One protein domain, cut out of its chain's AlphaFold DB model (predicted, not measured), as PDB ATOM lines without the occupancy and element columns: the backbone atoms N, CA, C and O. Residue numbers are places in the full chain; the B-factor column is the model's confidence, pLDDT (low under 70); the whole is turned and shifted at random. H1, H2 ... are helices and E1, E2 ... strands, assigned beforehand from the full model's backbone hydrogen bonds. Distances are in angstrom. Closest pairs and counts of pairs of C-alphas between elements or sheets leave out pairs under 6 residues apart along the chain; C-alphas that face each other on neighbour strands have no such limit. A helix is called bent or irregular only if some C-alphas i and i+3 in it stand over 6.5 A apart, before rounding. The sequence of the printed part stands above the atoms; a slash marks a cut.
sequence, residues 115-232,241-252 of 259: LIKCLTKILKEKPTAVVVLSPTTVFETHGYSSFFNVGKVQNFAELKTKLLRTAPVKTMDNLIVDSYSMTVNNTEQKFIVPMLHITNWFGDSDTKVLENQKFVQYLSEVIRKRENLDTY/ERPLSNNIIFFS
ATOM      1  N   LEU A 115     112.040 129.441 156.595       82.19
ATOM      2  CA  LEU A 115     113.353 129.655 157.202       82.19
ATOM      3  C   LEU A 115     113.444 131.019 157.901       82.19
ATOM      4  O   LEU A 115     113.882 131.095 159.045       82.19
ATOM      5  N   ILE A 116     112.956 132.088 157.264       84.75
ATOM      6  CA  ILE A 116     112.954 133.440 157.845       84.75
ATOM      7  C   ILE A 116     112.097 133.476 159.117       84.75
ATOM      8  O   ILE A 116     112.505 134.060 160.123       84.75
ATOM      9  N   LYS A 117     110.940 132.798 159.116       84.94
ATOM     10  CA  LYS A 117     110.107 132.638 160.321       84.94
ATOM     11  C   LYS A 117     110.872 131.948 161.453       84.94
ATOM     12  O   LYS A 117     110.852 132.441 162.579       84.94
ATOM     13  N   CYS A 118     111.572 130.852 161.158       85.88
ATOM     14  CA  CYS A 118     112.379 130.128 162.142       85.88
ATOM     15  C   CYS A 118     113.503 131.002 162.722       85.88
ATOM     16  O   CYS A 118     113.626 131.126 163.937       85.88
ATOM     17  N   LEU A 119     114.271 131.680 161.868       87.88
ATOM     18  CA  LEU A 119     115.368 132.555 162.289       87.88
ATOM     19  C   LEU A 119     114.882 133.741 163.136       87.88
ATOM     20  O   LEU A 119     115.500 134.080 164.143       87.88
ATOM     21  N   THR A 120     113.731 134.318 162.783       87.81
ATOM     22  CA  THR A 120     113.090 135.375 163.582       87.81
ATOM     23  C   THR A 120     112.694 134.849 164.963       87.81
ATOM     24  O   THR A 120     112.921 135.513 165.975       87.81
ATOM     25  N   LYS A 121     112.136 133.631 165.020       85.62
ATOM     26  CA  LYS A 121     111.779 132.954 166.273       85.62
ATOM     27  C   LYS A 121     113.008 132.701 167.148       85.62
ATOM     28  O   LYS A 121     112.954 132.958 168.344       85.62
ATOM     29  N   ILE A 122     114.125 132.275 166.555       86.19
ATOM     30  CA  ILE A 122     115.395 132.056 167.263       86.19
ATOM     31  C   ILE A 122     115.904 133.350 167.910       86.19
ATOM     32  O   ILE A 122     116.272 133.321 169.081       86.19
ATOM     33  N   LEU A 123     115.890 134.479 167.192       87.19
ATOM     34  CA  LEU A 123     116.287 135.774 167.763       87.19
ATOM     35  C   LEU A 123     115.371 136.216 168.907       87.19
ATOM     36  O   LEU A 123     115.852 136.672 169.941       87.19
ATOM     37  N   LYS A 124     114.057 136.050 168.732       86.25
ATOM     38  CA  LYS A 124     113.056 136.485 169.711       86.25
ATOM     39  C   LYS A 124     113.074 135.640 170.987       86.25
ATOM     40  O   LYS A 124     113.026 136.183 172.085       86.25
ATOM     41  N   GLU A 125     113.094 134.318 170.846       81.88
ATOM     42  CA  GLU A 125     112.955 133.382 171.971       81.88
ATOM     43  C   GLU A 125     114.290 133.026 172.624       81.88
ATOM     44  O   GLU A 125     114.301 132.530 173.752       81.88
ATOM     45  N   LYS A 126     115.402 133.284 171.921       83.50
ATOM     46  CA  LYS A 126     116.771 132.981 172.347       83.50
ATOM     47  C   LYS A 126     116.872 131.556 172.915       83.50
ATOM     48  O   LYS A 126     117.102 131.393 174.114       83.50
ATOM     49  N   PRO A 127     116.657 130.515 172.087       79.56
ATOM     50  CA  PRO A 127     116.551 129.153 172.579       79.56
ATOM     51  C   PRO A 127     117.870 128.566 173.064       79.56
ATOM     52  O   PRO A 127     118.970 128.986 172.689       79.56
ATOM     53  N   THR A 128     117.750 127.519 173.874       77.88
ATOM     54  CA  THR A 128     118.904 126.792 174.410       77.88
ATOM     55  C   THR A 128     119.649 126.043 173.301       77.88
ATOM     56  O   THR A 128     120.882 126.058 173.262       77.88
ATOM     57  N   ALA A 129     118.907 125.446 172.364       79.31
ATOM     58  CA  ALA A 129     119.438 124.779 171.180       79.31
ATOM     59  C   ALA A 129     118.427 124.800 170.022       79.31
ATOM     60  O   ALA A 129     117.221 124.961 170.229       79.31
ATOM     61  N   VAL A 130     118.927 124.589 168.806       83.38
ATOM     62  CA  VAL A 130     118.120 124.375 167.599       83.38
ATOM     63  C   VAL A 130     118.407 122.983 167.047       83.38
ATOM     64  O   VAL A 130     119.563 122.581 166.943       83.38
ATOM     65  N   VAL A 131     117.365 122.247 166.676       83.25
ATOM     66  CA  VAL A 131     117.469 120.943 166.017       83.25
ATOM     67  C   VAL A 131     116.795 121.028 164.654       83.25
ATOM     68  O   VAL A 131     115.608 121.331 164.564       83.25
ATOM     69  N   VAL A 132     117.546 120.755 163.592       85.75
ATOM     70  CA  VAL A 132     117.048 120.731 162.216       85.75
ATOM     71  C   VAL A 132     116.770 119.293 161.792       85.75
ATOM     72  O   VAL A 132     117.669 118.453 161.779       85.75
ATOM     73  N   LEU A 133     115.510 119.050 161.440       80.38
ATOM     74  CA  LEU A 133     114.897 117.776 161.073       80.38
ATOM     75  C   LEU A 133     114.476 117.796 159.597       80.38
ATOM     76  O   LEU A 133     113.319 117.551 159.259       80.38
ATOM     77  N   SER A 134     115.408 118.168 158.726       77.19
ATOM     78  CA  SER A 134     115.247 118.082 157.275       77.19
ATOM     79  C   SER A 134     116.624 117.899 156.634       77.19
ATOM     80  O   SER A 134     117.558 118.613 157.016       77.19
ATOM     81  N   PRO A 135     116.772 116.988 155.661       81.75
ATOM     82  CA  PRO A 135     118.003 116.831 154.897       81.75
ATOM     83  C   PRO A 135     118.421 118.118 154.189       81.75
ATOM     84  O   PRO A 135     117.581 118.950 153.845       81.75
ATOM     85  N   THR A 136     119.716 118.266 153.902       81.75
ATOM     86  CA  THR A 136     120.239 119.412 153.131       81.75
ATOM     87  C   THR A 136     119.534 119.555 151.781       81.75
ATOM     88  O   THR A 136     119.199 120.664 151.373       81.75
ATOM     89  N   THR A 137     119.206 118.433 151.139       80.06
ATOM     90  CA  THR A 137     118.485 118.397 149.860       80.06
ATOM     91  C   THR A 137     117.106 119.057 149.941       80.06
ATOM     92  O   THR A 137     116.671 119.690 148.987       80.06
ATOM     93  N   VAL A 138     116.426 118.997 151.091       78.38
ATOM     94  CA  VAL A 138     115.142 119.687 151.298       78.38
ATOM     95  C   VAL A 138     115.336 121.200 151.386       78.38
ATOM     96  O   VAL A 138     114.499 121.967 150.917       78.38
ATOM     97  N   PHE A 139     116.448 121.668 151.948       82.38
ATOM     98  CA  PHE A 139     116.764 123.096 151.931       82.38
ATOM     99  C   PHE A 139     117.086 123.574 150.518       82.38
ATOM    100  O   PHE A 139     116.632 124.645 150.124       82.38
ATOM    101  N   GLU A 140     117.815 122.774 149.739       80.19
ATOM    102  CA  GLU A 140     118.123 123.072 148.339       80.19
ATOM    103  C   GLU A 140     116.852 123.210 147.492       80.19
ATOM    104  O   GLU A 140     116.710 124.203 146.777       80.19
ATOM    105  N   THR A 141     115.884 122.295 147.634       78.25
ATOM    106  CA  THR A 141     114.605 122.360 146.896       78.25
ATOM    107  C   THR A 141     113.753 123.575 147.263       78.25
ATOM    108  O   THR A 141     112.982 124.052 146.435       78.25
ATOM    109  N   HIS A 142     113.916 124.118 148.471       76.00
ATOM    110  CA  HIS A 142     113.255 125.348 148.917       76.00
ATOM    111  C   HIS A 142     114.065 126.624 148.621       76.00
ATOM    112  O   HIS A 142     113.683 127.708 149.065       76.00
ATOM    113  N   GLY A 143     115.177 126.523 147.882       78.56
ATOM    114  CA  GLY A 143     116.019 127.669 147.524       78.56
ATOM    115  C   GLY A 143     116.919 128.173 148.658       78.56
ATOM    116  O   GLY A 143     117.404 129.301 148.608       78.56
ATOM    117  N   TYR A 144     117.162 127.353 149.683       83.25
ATOM    118  CA  TYR A 144     118.022 127.654 150.834       83.25
ATOM    119  C   TYR A 144     119.348 126.888 150.811       83.25
ATOM    120  O   TYR A 144     119.936 126.646 151.864       83.25
ATOM    121  N   SER A 145     119.845 126.515 149.630       77.56
ATOM    122  CA  SER A 145     121.126 125.806 149.467       77.56
ATOM    123  C   SER A 145     122.287 126.513 150.179       77.56
ATOM    124  O   SER A 145     123.155 125.878 150.773       77.56
ATOM    125  N   SER A 146     122.262 127.846 150.199       84.00
ATOM    126  CA  SER A 146     123.291 128.661 150.835       84.00
ATOM    127  C   SER A 146     123.281 128.611 152.366       84.00
ATOM    128  O   SER A 146     124.289 128.965 152.976       84.00
ATOM    129  N   PHE A 147     122.196 128.153 153.002       86.62
ATOM    130  CA  PHE A 147     122.052 128.134 154.462       86.62
ATOM    131  C   PHE A 147     123.160 127.324 155.149       86.62
ATOM    132  O   PHE A 147     123.672 127.736 156.188       86.62
ATOM    133  N   PHE A 148     123.592 126.222 154.530       89.00
ATOM    134  CA  PHE A 148     124.643 125.348 155.058       89.00
ATOM    135  C   PHE A 148     126.063 125.710 154.594       89.00
ATOM    136  O   PHE A 148     126.997 124.939 154.815       89.00
ATOM    137  N   ASN A 149     126.274 126.896 154.007       89.44
ATOM    138  CA  ASN A 149     127.609 127.385 153.650       89.44
ATOM    139  C   ASN A 149     128.421 127.756 154.903       89.44
ATOM    140  O   ASN A 149     128.478 128.916 155.324       89.44
ATOM    141  N   VAL A 150     129.072 126.752 155.491       89.56
ATOM    142  CA  VAL A 150     129.871 126.878 156.715       89.56
ATOM    143  C   VAL A 150     130.950 127.955 156.562       89.56
ATOM    144  O   VAL A 150     131.643 128.045 155.551       89.56
ATOM    145  N   GLY A 151     131.099 128.792 157.588       80.62
ATOM    146  CA  GLY A 151     132.110 129.846 157.661       80.62
ATOM    147  C   GLY A 151     131.739 131.150 156.953       80.62
ATOM    148  O   GLY A 151     132.355 132.177 157.246       80.62
ATOM    149  N   LYS A 152     130.709 131.159 156.096       88.62
ATOM    150  CA  LYS A 152     130.262 132.351 155.361       88.62
ATOM    151  C   LYS A 152     129.002 132.950 155.983       88.62
ATOM    152  O   LYS A 152     128.133 132.227 156.461       88.62
ATOM    153  N   VAL A 153     128.902 134.280 155.964       89.50
ATOM    154  CA  VAL A 153     127.676 134.988 156.363       89.50
ATOM    155  C   VAL A 153     126.661 134.891 155.225       89.50
ATOM    156  O   VAL A 153     126.999 135.176 154.079       89.50
ATOM    157  N   GLN A 154     125.435 134.498 155.552       90.06
ATOM    158  CA  GLN A 154     124.299 134.396 154.639       90.06
ATOM    159  C   GLN A 154     123.238 135.424 155.017       90.06
ATOM    160  O   GLN A 154     122.932 135.582 156.201       90.06
ATOM    161  N   ASN A 155     122.665 136.094 154.021       88.56
ATOM    162  CA  ASN A 155     121.602 137.076 154.221       88.56
ATOM    163  C   ASN A 155     120.249 136.456 153.843       88.56
ATOM    164  O   ASN A 155     120.099 135.915 152.749       88.56
ATOM    165  N   PHE A 156     119.268 136.566 154.734       83.94
ATOM    166  CA  PHE A 156     117.890 136.126 154.547       83.94
ATOM    167  C   PHE A 156     116.954 137.273 154.936       83.94
ATOM    168  O   PHE A 156     116.590 137.417 156.103       83.94
ATOM    169  N   ALA A 157     116.584 138.094 153.949       85.94
ATOM    170  CA  ALA A 157     115.909 139.376 154.172       85.94
ATOM    171  C   ALA A 157     116.720 140.266 155.144       85.94
ATOM    172  O   ALA A 157     117.909 140.482 154.918       85.94
ATOM    173  N   GLU A 158     116.114 140.756 156.225       87.88
ATOM    174  CA  GLU A 158     116.771 141.551 157.270       87.88
ATOM    175  C   GLU A 158     117.701 140.744 158.203       87.88
ATOM    176  O   GLU A 158     118.399 141.319 159.042       87.88
ATOM    177  N   LEU A 159     117.714 139.412 158.081       87.50
ATOM    178  CA  LEU A 159     118.460 138.515 158.960       87.50
ATOM    179  C   LEU A 159     119.792 138.111 158.336       87.50
ATOM    180  O   LEU A 159     119.881 137.767 157.160       87.50
ATOM    181  N   LYS A 160     120.831 138.074 159.161       90.44
ATOM    182  CA  LYS A 160     122.144 137.528 158.832       90.44
ATOM    183  C   LYS A 160     122.367 136.266 159.645       90.44
ATOM    184  O   LYS A 160     122.052 136.211 160.834       90.44
ATOM    185  N   THR A 161     122.900 135.239 158.998       92.62
ATOM    186  CA  THR A 161     123.236 133.976 159.654       92.62
ATOM    187  C   THR A 161     124.650 133.544 159.322       92.62
ATOM    188  O   THR A 161     125.152 133.806 158.231       92.62
ATOM    189  N   LYS A 162     125.319 132.888 160.267       90.75
ATOM    190  CA  LYS A 162     126.630 132.274 160.047       90.75
ATOM    191  C   LYS A 162     126.695 130.958 160.801       90.75
ATOM    192  O   LYS A 162     126.472 130.938 162.011       90.75
ATOM    193  N   LEU A 163     127.042 129.884 160.099       92.50
ATOM    194  CA  LEU A 163     127.277 128.573 160.699       92.50
ATOM    195  C   LEU A 163     128.775 128.327 160.859       92.50
ATOM    196  O   LEU A 163     129.552 128.523 159.926       92.50
ATOM    197  N   LEU A 164     129.180 127.866 162.037       89.56
ATOM    198  CA  LEU A 164     130.529 127.376 162.310       89.56
ATOM    199  C   LEU A 164     130.427 125.942 162.809       89.56
ATOM    200  O   LEU A 164     129.714 125.691 163.774       89.56
ATOM    201  N   ARG A 165     131.113 124.995 162.169       91.00
ATOM    202  CA  ARG A 165     131.121 123.600 162.626       91.00
ATOM    203  C   ARG A 165     131.842 123.508 163.976       91.00
ATOM    204  O   ARG A 165     132.943 124.031 164.113       91.00
ATOM    205  N   THR A 166     131.217 122.871 164.962       87.94
ATOM    206  CA  THR A 166     131.728 122.796 166.348       87.94
ATOM    207  C   THR A 166     132.229 121.413 166.740       87.94
ATOM    208  O   THR A 166     132.946 121.285 167.730       87.94
ATOM    209  N   ALA A 167     131.874 120.378 165.979       86.50
ATOM    210  CA  ALA A 167     132.338 119.014 166.192       86.50
ATOM    211  C   ALA A 167     132.434 118.249 164.860       86.50
ATOM    212  O   ALA A 167     131.778 118.635 163.886       86.50
ATOM    213  N   PRO A 168     133.224 117.158 164.805       88.62
ATOM    214  CA  PRO A 168     133.143 116.188 163.718       88.62
ATOM    215  C   PRO A 168     131.730 115.613 163.588       88.62
ATOM    216  O   PRO A 168     130.987 115.560 164.572       88.62
ATOM    217  N   VAL A 169     131.394 115.141 162.388       89.88
ATOM    218  CA  VAL A 169     130.125 114.456 162.110       89.88
ATOM    219  C   VAL A 169     129.948 113.289 163.084       89.88
ATOM    220  O   VAL A 169     130.877 112.505 163.303       89.88
ATOM    221  N   LYS A 170     128.763 113.180 163.687       88.25
ATOM    222  CA  LYS A 170     128.415 112.092 164.601       88.25
ATOM    223  C   LYS A 170     127.425 111.148 163.944       88.25
ATOM    224  O   LYS A 170     126.366 111.572 163.499       88.25
ATOM    225  N   THR A 171     127.746 109.862 163.971       86.00
ATOM    226  CA  THR A 171     126.828 108.796 163.568       86.00
ATOM    227  C   THR A 171     126.252 108.135 164.816       86.00
ATOM    228  O   THR A 171     126.999 107.677 165.683       86.00
ATOM    229  N   MET A 172     124.927 108.108 164.930       79.19
ATOM    230  CA  MET A 172     124.188 107.474 166.024       79.19
ATOM    231  C   MET A 172     123.268 106.417 165.429       79.19
ATOM    232  O   MET A 172     122.112 106.686 165.112       79.19
ATOM    233  N   ASP A 173     123.836 105.227 165.231       81.56
ATOM    234  CA  ASP A 173     123.261 104.155 164.414       81.56
ATOM    235  C   ASP A 173     122.931 104.669 163.004       81.56
ATOM    236  O   ASP A 173     123.852 104.930 162.234       81.56
ATOM    237  N   ASN A 174     121.653 104.862 162.675       81.00
ATOM    238  CA  ASN A 174     121.252 105.365 161.367       81.00
ATOM    239  C   ASN A 174     121.206 106.890 161.281       81.00
ATOM    240  O   ASN A 174     121.034 107.396 160.183       81.00
ATOM    241  N   LEU A 175     121.342 107.640 162.379       80.38
ATOM    242  CA  LEU A 175     121.293 109.105 162.334       80.38
ATOM    243  C   LEU A 175     122.672 109.696 162.054       80.38
ATOM    244  O   LEU A 175     123.640 109.380 162.747       80.38
ATOM    245  N   ILE A 176     122.745 110.602 161.081       86.44
ATOM    246  CA  ILE A 176     123.933 111.405 160.791       86.44
ATOM    247  C   ILE A 176     123.669 112.820 161.297       86.44
ATOM    248  O   ILE A 176     122.755 113.501 160.833       86.44
ATOM    249  N   VAL A 177     124.461 113.245 162.280       89.38
ATOM    250  CA  VAL A 177     124.271 114.505 162.996       89.38
ATOM    251  C   VAL A 177     125.481 115.405 162.805       89.38
ATOM    252  O   VAL A 177     126.580 115.114 163.286       89.38
ATOM    253  N   ASP A 178     125.245 116.547 162.174       92.00
ATOM    254  CA  ASP A 178     126.190 117.649 162.128       92.00
ATOM    255  C   ASP A 178     125.946 118.616 163.288       92.00
ATOM    256  O   ASP A 178     124.812 118.864 163.702       92.00
ATOM    257  N   SER A 179     127.029 119.175 163.830       92.94
ATOM    258  CA  SER A 179     126.981 120.112 164.956       92.94
ATOM    259  C   SER A 179     127.573 121.460 164.568       92.94
ATOM    260  O   SER A 179     128.718 121.548 164.112       92.94
ATOM    261  N   TYR A 180     126.794 122.513 164.792       92.12
ATOM    262  CA  TYR A 180     127.129 123.883 164.442       92.12
ATOM    263  C   TYR A 180     126.933 124.831 165.628       92.12
ATOM    264  O   TYR A 180     126.110 124.610 166.512       92.12
ATOM    265  N   SER A 181     127.671 125.933 165.614       88.81
ATOM    266  CA  SER A 181     127.332 127.173 166.298       88.81
ATOM    267  C   SER A 181     126.710 128.093 165.259       88.81
ATOM    268  O   SER A 181     127.387 128.517 164.318       88.81
ATOM    269  N   MET A 182     125.424 128.381 165.413       92.56
ATOM    270  CA  MET A 182     124.677 129.270 164.538       92.56
ATOM    271  C   MET A 182     124.624 130.658 165.161       92.56
ATOM    272  O   MET A 182     124.070 130.844 166.238       92.56
ATOM    273  N   THR A 183     125.191 131.639 164.469       88.75
ATOM    274  CA  THR A 183     124.916 133.049 164.753       88.75
ATOM    275  C   THR A 183     123.707 133.457 163.932       88.75
ATOM    276  O   THR A 183     123.712 133.242 162.721       88.75
ATOM    277  N   VAL A 184     122.700 134.037 164.573       89.31
ATOM    278  CA  VAL A 184     121.588 134.733 163.926       89.31
ATOM    279  C   VAL A 184     121.627 136.166 164.424       89.31
ATOM    280  O   VAL A 184     121.732 136.395 165.627       89.31
ATOM    281  N   ASN A 185     121.580 137.140 163.527       90.12
ATOM    282  CA  ASN A 185     121.547 138.542 163.911       90.12
ATOM    283  C   ASN A 185     120.738 139.384 162.927       90.12
ATOM    284  O   ASN A 185     120.585 139.027 161.762       90.12
ATOM    285  N   ASN A 186     120.237 140.512 163.404       87.62
ATOM    286  CA  ASN A 186     119.734 141.607 162.582       87.62
ATOM    287  C   ASN A 186     120.545 142.874 162.922       87.62
ATOM    288  O   ASN A 186     121.675 142.776 163.408       87.62
ATOM    289  N   THR A 187     120.008 144.055 162.630       80.06
ATOM    290  CA  THR A 187     120.633 145.345 162.961       80.06
ATOM    291  C   THR A 187     120.683 145.638 164.462       80.06
ATOM    292  O   THR A 187     121.520 146.424 164.885       80.06
ATOM    293  N   GLU A 188     119.817 145.017 165.262       76.44
ATOM    294  CA  GLU A 188     119.589 145.366 166.672       76.44
ATOM    295  C   GLU A 188     120.033 144.272 167.650       76.44
ATOM    296  O   GLU A 188     120.352 144.547 168.802       76.44
ATOM    297  N   GLN A 189     120.017 143.014 167.213       80.56
ATOM    298  CA  GLN A 189     120.147 141.836 168.061       80.56
ATOM    299  C   GLN A 189     121.078 140.821 167.412       80.56
ATOM    300  O   GLN A 189     121.051 140.610 166.198       80.56
ATOM    301  N   LYS A 190     121.874 140.147 168.242       85.75
ATOM    302  CA  LYS A 190     122.780 139.075 167.838       85.75
ATOM    303  C   LYS A 190     122.691 137.944 168.847       85.75
ATOM    304  O   LYS A 190     123.031 138.119 170.009       85.75
ATOM    305  N   PHE A 191     122.314 136.767 168.366       86.12
ATOM    306  CA  PHE A 191     122.208 135.565 169.175       86.12
ATOM    307  C   PHE A 191     123.053 134.439 168.585       86.12
ATOM    308  O   PHE A 191     123.057 134.206 167.376       86.12
ATOM    309  N   ILE A 192     123.773 133.729 169.448       85.50
ATOM    310  CA  ILE A 192     124.559 132.553 169.072       85.50
ATOM    311  C   ILE A 192     123.931 131.345 169.752       85.50
ATOM    312  O   ILE A 192     123.709 131.364 170.959       85.50
ATOM    313  N   VAL A 193     123.649 130.291 168.992       85.62
ATOM    314  CA  VAL A 193     122.950 129.096 169.474       85.62
ATOM    315  C   VAL A 193     123.587 127.825 168.911       85.62
ATOM    316  O   VAL A 193     123.947 127.796 167.733       85.62
ATOM    317  N   PRO A 194     123.743 126.754 169.708       87.12
ATOM    318  CA  PRO A 194     124.130 125.464 169.182       87.12
ATOM    319  C   PRO A 194     122.995 124.927 168.313       87.12
ATOM    320  O   PRO A 194     121.825 124.924 168.705       87.12
ATOM    321  N   MET A 195     123.362 124.468 167.129       92.38
ATOM    322  CA  MET A 195     122.459 123.878 166.161       92.38
ATOM    323  C   MET A 195     122.923 122.456 165.858       92.38
ATOM    324  O   MET A 195     124.068 122.246 165.459       92.38
ATOM    325  N   LEU A 196     122.025 121.488 166.022       89.44
ATOM    326  CA  LEU A 196     122.212 120.123 165.547       89.44
ATOM    327  C   LEU A 196     121.396 119.917 164.282       89.44
ATOM    328  O   LEU A 196     120.215 120.253 164.244       89.44
ATOM    329  N   HIS A 197     122.010 119.354 163.253       91.31
ATOM    330  CA  HIS A 197     121.346 119.048 161.995       91.31
ATOM    331  C   HIS A 197     121.386 117.552 161.750       91.31
ATOM    332  O   HIS A 197     122.465 116.975 161.654       91.31
ATOM    333  N   ILE A 198     120.212 116.936 161.651       84.44
ATOM    334  CA  ILE A 198     120.094 115.536 161.259       84.44
ATOM    335  C   ILE A 198     119.998 115.490 159.732       84.44
ATOM    336  O   ILE A 198     118.945 115.761 159.152       84.44
ATOM    337  N   THR A 199     121.119 115.195 159.077       84.94
ATOM    338  CA  THR A 199     121.288 115.371 157.622       84.94
ATOM    339  C   THR A 199     120.515 114.346 156.802       84.94
ATOM    340  O   THR A 199     120.230 114.579 155.631       84.94
ATOM    341  N   ASN A 200     120.152 113.228 157.419       79.06
ATOM    342  CA  ASN A 200     119.398 112.143 156.814       79.06
ATOM    343  C   ASN A 200     118.074 111.891 157.548       79.06
ATOM    344  O   ASN A 200     117.616 110.754 157.642       79.06
ATOM    345  N   TRP A 201     117.472 112.946 158.104       76.56
ATOM    346  CA  TRP A 201     116.142 112.843 158.686       76.56
ATOM    347  C   TRP A 201     115.108 112.528 157.603       76.56
ATOM    348  O   TRP A 201     114.993 113.251 156.619       76.56
ATOM    349  N   PHE A 202     114.310 111.486 157.804       68.19
ATOM    350  CA  PHE A 202     113.141 111.208 156.977       68.19
ATOM    351  C   PHE A 202     111.921 111.282 157.891       68.19
ATOM    352  O   PHE A 202     111.886 110.590 158.908       68.19
ATOM    353  N   GLY A 203     110.955 112.148 157.566       53.59
ATOM    354  CA  GLY A 203     109.825 112.517 158.438       53.59
ATOM    355  C   GLY A 203     108.951 111.363 158.949       53.59
ATOM    356  O   GLY A 203     108.240 111.554 159.927       53.59
ATOM    357  N   ASP A 204     109.070 110.178 158.341       50.16
ATOM    358  CA  ASP A 204     108.357 108.944 158.703       50.16
ATOM    359  C   ASP A 204     109.297 107.844 159.246       50.16
ATOM    360  O   ASP A 204     108.915 106.679 159.355       50.16
ATOM    361  N   SER A 205     110.559 108.168 159.548       50.38
ATOM    362  CA  SER A 205     111.477 107.184 160.121       50.38
ATOM    363  C   SER A 205     111.067 106.886 161.563       50.38
ATOM    364  O   SER A 205     111.245 107.711 162.461       50.38
ATOM    365  N   ASP A 206     110.535 105.680 161.784       52.16
ATOM    366  CA  ASP A 206     110.479 105.022 163.091       52.16
ATOM    367  C   ASP A 206     111.920 104.848 163.601       52.16
ATOM    368  O   ASP A 206     112.513 103.765 163.565       52.16
ATOM    369  N   THR A 207     112.525 105.953 164.029       53.44
ATOM    370  CA  THR A 207     113.835 105.969 164.662       53.44
ATOM    371  C   THR A 207     113.761 105.055 165.869       53.44
ATOM    372  O   THR A 207     112.854 105.137 166.710       53.44
ATOM    373  N   LYS A 208     114.694 104.109 165.939       58.72
ATOM    374  CA  LYS A 208     114.689 103.101 167.000       58.72
ATOM    375  C   LYS A 208     114.792 103.830 168.339       58.72
ATOM    376  O   LYS A 208     115.513 104.813 168.467       58.72
ATOM    377  N   VAL A 209     114.119 103.334 169.380       58.56
ATOM    378  CA  VAL A 209     114.161 103.936 170.735       58.56
ATOM    379  C   VAL A 209     115.600 104.229 171.195       58.56
ATOM    380  O   VAL A 209     115.853 105.246 171.836       58.56
ATOM    381  N   LEU A 210     116.547 103.369 170.811       59.38
ATOM    382  CA  LEU A 210     117.968 103.524 171.108       59.38
ATOM    383  C   LEU A 210     118.627 104.718 170.388       59.38
ATOM    384  O   LEU A 210     119.423 105.423 171.003       59.38
ATOM    385  N   GLU A 211     118.277 104.980 169.127       66.12
ATOM    386  CA  GLU A 211     118.780 106.121 168.339       66.12
ATOM    387  C   GLU A 211     118.365 107.441 168.986       66.12
ATOM    388  O   GLU A 211     119.181 108.337 169.198       66.12
ATOM    389  N   ASN A 212     117.103 107.515 169.404       66.38
ATOM    390  CA  ASN A 212     116.544 108.685 170.067       66.38
ATOM    391  C   ASN A 212     117.177 108.935 171.438       66.38
ATOM    392  O   ASN A 212     117.469 110.077 171.786       66.38
ATOM    393  N   GLN A 213     117.455 107.876 172.202       67.88
ATOM    394  CA  GLN A 213     118.178 107.998 173.470       67.88
ATOM    395  C   GLN A 213     119.601 108.526 173.265       67.88
ATOM    396  O   GLN A 213     120.003 109.454 173.967       67.88
ATOM    397  N   LYS A 214     120.338 107.992 172.281       73.19
ATOM    398  CA  LYS A 214     121.684 108.474 171.932       73.19
ATOM    399  C   LYS A 214     121.661 109.937 171.490       73.19
ATOM    400  O   LYS A 214     122.489 110.725 171.943       73.19
ATOM    401  N   PHE A 215     120.680 110.322 170.674       78.38
ATOM    402  CA  PHE A 215     120.518 111.702 170.228       78.38
ATOM    403  C   PHE A 215     120.213 112.660 171.387       78.38
ATOM    404  O   PHE A 215     120.856 113.701 171.508       78.38
ATOM    405  N   VAL A 216     119.289 112.298 172.282       72.00
ATOM    406  CA  VAL A 216     118.949 113.112 173.463       72.00
ATOM    407  C   VAL A 216     120.145 113.262 174.404       72.00
ATOM    408  O   VAL A 216     120.390 114.359 174.915       72.00
ATOM    409  N   GLN A 217     120.917 112.192 174.611       71.31
ATOM    410  CA  GLN A 217     122.160 112.252 175.385       71.31
ATOM    411  C   GLN A 217     123.153 113.227 174.746       71.31
ATOM    412  O   GLN A 217     123.644 114.129 175.422       71.31
ATOM    413  N   TYR A 218     123.379 113.120 173.435       80.50
ATOM    414  CA  TYR A 218     124.290 114.009 172.721       80.50
ATOM    415  C   TYR A 218     123.843 115.478 172.747       80.50
ATOM    416  O   TYR A 218     124.647 116.370 173.015       80.50
ATOM    417  N   LEU A 219     122.553 115.749 172.539       78.44
ATOM    418  CA  LEU A 219     121.988 117.095 172.643       78.44
ATOM    419  C   LEU A 219     122.196 117.688 174.043       78.44
ATOM    420  O   LEU A 219     122.612 118.839 174.172       78.44
ATOM    421  N   SER A 220     121.988 116.882 175.086       74.81
ATOM    422  CA  SER A 220     122.224 117.294 176.474       74.81
ATOM    423  C   SER A 220     123.697 117.629 176.727       74.81
ATOM    424  O   SER A 220     124.004 118.611 177.401       74.81
ATOM    425  N   GLU A 221     124.628 116.862 176.154       77.50
ATOM    426  CA  GLU A 221     126.061 117.163 176.236       77.50
ATOM    427  C   GLU A 221     126.426 118.479 175.549       77.50
ATOM    428  O   GLU A 221     127.220 119.249 176.092       77.50
ATOM    429  N   VAL A 222     125.861 118.749 174.371       76.81
ATOM    430  CA  VAL A 222     126.107 119.989 173.620       76.81
ATOM    431  C   VAL A 222     125.595 121.202 174.394       76.81
ATOM    432  O   VAL A 222     126.321 122.189 174.530       76.81
ATOM    433  N   ILE A 223     124.393 121.107 174.967       76.75
ATOM    434  CA  ILE A 223     123.815 122.153 175.819       76.75
ATOM    435  C   ILE A 223     124.696 122.385 177.052       76.75
ATOM    436  O   ILE A 223     125.112 123.513 177.309       76.75
ATOM    437  N   ARG A 224     125.079 121.318 177.764       73.94
ATOM    438  CA  ARG A 224     125.935 121.418 178.956       73.94
ATOM    439  C   ARG A 224     127.302 122.037 178.648       73.94
ATOM    440  O   ARG A 224     127.822 122.821 179.437       73.94
ATOM    441  N   LYS A 225     127.908 121.702 177.502       72.50
ATOM    442  CA  LYS A 225     129.184 122.299 177.067       72.50
ATOM    443  C   LYS A 225     129.059 123.805 176.830       72.50
ATOM    444  O   LYS A 225     129.978 124.533 177.196       72.50
ATOM    445  N   ARG A 226     127.937 124.269 176.269       69.25
ATOM    446  CA  ARG A 226     127.649 125.702 176.105       69.25
ATOM    447  C   ARG A 226     127.553 126.409 177.457       69.25
ATOM    448  O   ARG A 226     128.251 127.393 177.662       69.25
ATOM    449  N   GLU A 227     126.758 125.878 178.385       65.81
ATOM    450  CA  GLU A 227     126.592 126.468 179.724       65.81
ATOM    451  C   GLU A 227     127.929 126.574 180.477       65.81
ATOM    452  O   GLU A 227     128.221 127.576 181.132       65.81
ATOM    453  N   ASN A 228     128.788 125.560 180.336       63.34
ATOM    454  CA  ASN A 228     130.119 125.586 180.932       63.34
ATOM    455  C   ASN A 228     131.013 126.664 180.297       63.34
ATOM    456  O   ASN A 228     131.715 127.359 181.024       63.34
ATOM    457  N   LEU A 229     130.976 126.851 178.971       58.66
ATOM    458  CA  LEU A 229     131.733 127.915 178.293       58.66
ATOM    459  C   LEU A 229     131.311 129.319 178.756       58.66
ATOM    460  O   LEU A 229     132.171 130.183 178.927       58.66
ATOM    461  N   ASP A 230     130.021 129.523 179.027       53.66
ATOM    462  CA  ASP A 230     129.497 130.785 179.566       53.66
ATOM    463  C   ASP A 230     129.962 131.048 181.010       53.66
ATOM    464  O   ASP A 230     130.006 132.195 181.452       53.66
ATOM    465  N   THR A 231     130.348 129.998 181.744       50.38
ATOM    466  CA  THR A 231     130.841 130.103 183.128       50.38
ATOM    467  C   THR A 231     132.314 130.535 183.185       50.38
ATOM    468  O   THR A 231     132.720 131.197 184.134       50.38
ATOM    469  N   TYR A 232     133.110 130.222 182.153       44.28
ATOM    470  CA  TYR A 232     134.540 130.569 182.086       44.28
ATOM    471  C   TYR A 232     134.838 131.903 181.378       44.28
ATOM    472  O   TYR A 232     135.959 132.404 181.465       44.28
ATOM    473  N   GLU A 241     124.845 136.339 174.265       55.41
ATOM    474  CA  GLU A 241     123.546 136.527 174.894       55.41
ATOM    475  C   GLU A 241     123.028 135.182 175.420       55.41
ATOM    476  O   GLU A 241     123.000 134.174 174.705       55.41
ATOM    477  N   ARG A 242     122.640 135.169 176.700       57.09
ATOM    478  CA  ARG A 242     122.121 133.973 177.364       57.09
ATOM    479  C   ARG A 242     120.745 133.608 176.806       57.09
ATOM    480  O   ARG A 242     119.986 134.503 176.423       57.09
ATOM    481  N   PRO A 243     120.399 132.310 176.779       57.69
ATOM    482  CA  PRO A 243     119.054 131.905 176.420       57.69
ATOM    483  C   PRO A 243     118.035 132.513 177.391       57.69
ATOM    484  O   PRO A 243     118.256 132.536 178.602       57.69
ATOM    485  N   LEU A 244     116.918 133.009 176.856       51.53
ATOM    486  CA  LEU A 244     115.823 133.576 177.659       51.53
ATOM    487  C   LEU A 244     114.862 132.491 178.158       51.53
ATOM    488  O   LEU A 244     114.034 132.745 179.030       51.53
ATOM    489  N   SER A 245     114.960 131.279 177.605       52.72
ATOM    490  CA  SER A 245     114.115 130.150 177.975       52.72
ATOM    491  C   SER A 245     114.826 128.804 177.793       52.72
ATOM    492  O   SER A 245     115.699 128.641 176.937       52.72
ATOM    493  N   ASN A 246     114.415 127.809 178.586       62.56
ATOM    494  CA  ASN A 246     114.873 126.416 178.482       62.56
ATOM    495  C   ASN A 246     114.200 125.672 177.312       62.56
ATOM    496  O   ASN A 246     113.881 124.486 177.416       62.56
ATOM    497  N   ASN A 247     113.892 126.379 176.224       69.94
ATOM    498  CA  ASN A 247     113.247 125.792 175.063       69.94
ATOM    499  C   ASN A 247     114.292 125.309 174.042       69.94
ATOM    500  O   ASN A 247     115.424 125.794 173.954       69.94
ATOM    501  N   ILE A 248     113.885 124.306 173.271       71.19
ATOM    502  CA  ILE A 248     114.627 123.778 172.129       71.19
ATOM    503  C   ILE A 248     113.717 123.966 170.925       71.19
ATOM    504  O   ILE A 248     112.558 123.549 170.958       71.19
ATOM    505  N   ILE A 249     114.222 124.607 169.874       73.88
ATOM    506  CA  ILE A 249     113.460 124.787 168.638       73.88
ATOM    507  C   ILE A 249     113.763 123.617 167.711       73.88
ATOM    508  O   ILE A 249     114.897 123.454 167.269       73.88
ATOM    509  N   PHE A 250     112.736 122.834 167.391       75.38
ATOM    510  CA  PHE A 250     112.781 121.854 166.313       75.38
ATOM    511  C   PHE A 250     112.282 122.509 165.027       75.38
ATOM    512  O   PHE A 250     111.222 123.137 165.014       75.38
ATOM    513  N   PHE A 251     113.053 122.385 163.954       77.44
ATOM    514  CA  PHE A 251     112.750 122.985 162.663       77.44
ATOM    515  C   PHE A 251     112.793 121.935 161.561       77.44
ATOM    516  O   PHE A 251     113.782 121.225 161.417       77.44
ATOM    517  N   SER A 252     111.733 121.871 160.765       78.25
ATOM    518  CA  SER A 252     111.641 121.036 159.573       78.25
ATOM    519  C   SER A 252     110.997 121.849 158.451       78.25
ATOM    520  O   SER A 252     110.096 122.655 158.701       78.25
TER     521      SER A 252
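AT A GLANCE: This is residues 115 to 232 and 241 to 252 of the 259 residues of an uncharacterized protein of Providencia rettgeri (UniProt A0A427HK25). A long, strongly twisted and curled sheet of six strands has the long helix H4 running along one face, over E4 and E5, while the shorter helix H1 packs on the sheet beside its strands, near both edge strands E2 and E6. The bent strands E3 and E4, with E5, make the long part of the sheet, and the small helices H2 and H3 sit together, with H3 grazing the sheet and H2 off it. The printed part has 130 residues with four named helices and six named strands, in the order H1 E1 H2 H3 E2 E3 E4 E5 H4 E6, and the class is mixed, helices and strands. The sheet is mixed, in the order E2 E3 E4 E5 E1 E6, with parallel pairs where E5, E1 and E6 meet. The whole is compact, with a radius of gyration of the C-alphas of 14.4 A and spans of 43 by 40 by 23 A.

IN THESE COORDINATES: The printed part begins with H1, residues 115 to 125, 15.2 A long, with C-alpha 115 at (113.353, 129.655, 157.202). E1, residues 129 to 132, follows, then H2, residues 136 to 141, and H3, residues 145 to 148. H3 is irregular, but only just: C-alphas 145 and 148 are 6.6 A apart. E2 is residues 153 to 156. E3, residues 159 to 172, is the longest strand at 32.3 A and bends by 73 degrees at residue 168. E4, residues 175 to 185, is 29.5 A long and bends by 50 degrees at residue 181. E5, residues 190 to 198, is 24.6 A long. H4, residues 209 to 232, is 35.4 A long, with C-alpha 209 at (114.161, 103.936, 170.735). E6, residues 248 to 251, ends with C-alpha 251 at (112.750, 122.985, 162.663).

HOW THE PARTS SIT: E2, E3, E4 and E5 form a meander, each strand the antiparallel neighbour of the one before, and E2 and E3, E3 and E4, and E4 and E5 are hairpins. N 154 and O 161 of E2 and E3 are 2.8 A apart, within hydrogen-bond range. Between E3 and E4, N 164 and O 181 are 3.0 A apart, and between E4 and E5, N 180 and O 195 are 2.8 A apart. E5 and E1 are parallel at 43 degrees, with N 196 and O 130 at 2.8 A. E1 and E6 are parallel at 19 degrees, with N 131 and O 249 at 2.8 A. H4 is on the sheet at a height over the sheet of 9.2 A, over E4 and E5. It runs along the strands, at 22 degrees to E5 on the local plane. The closest C-alphas of H4 and E5 are those of Val 222 and Pro 194, 7.3 A apart. H1 and the sheet make two layers, a helix on one face of a sheet; its height over the sheet is 5.3 A, and it lies over none of the strands. The closest C-alphas of H1 and E5 are those of Leu 123 and Phe 191, 6.1 A apart. H3 only grazes the sheet, with residues 146 to 148, and H2 is not on it. H2 and H3 touch, the closest C-alphas being those of Phe 139 and Ser 145, 5.7 A apart. H1 and H4 are apart. In H1, H2 and H4 every O i to N i+4 pair is within hydrogen-bond range; H3 is too short for such a pair.

THE WHOLE: The two C-alphas farthest apart, those of Thr 187 and Lys 208, are 42.9 A apart. Residues 233 to 240 are not printed, and C-alphas 232 and 241 are 14.4 A apart across this cut, which lies in the link from H4 to E6. Of the links that are printed whole, the one from E5 to H4, 10 residues, is short and the others are tight. The mean pLDDT of the printed part is 78.6; residues 202 to 213, 226 to 232 and 241 to 247 are under 70.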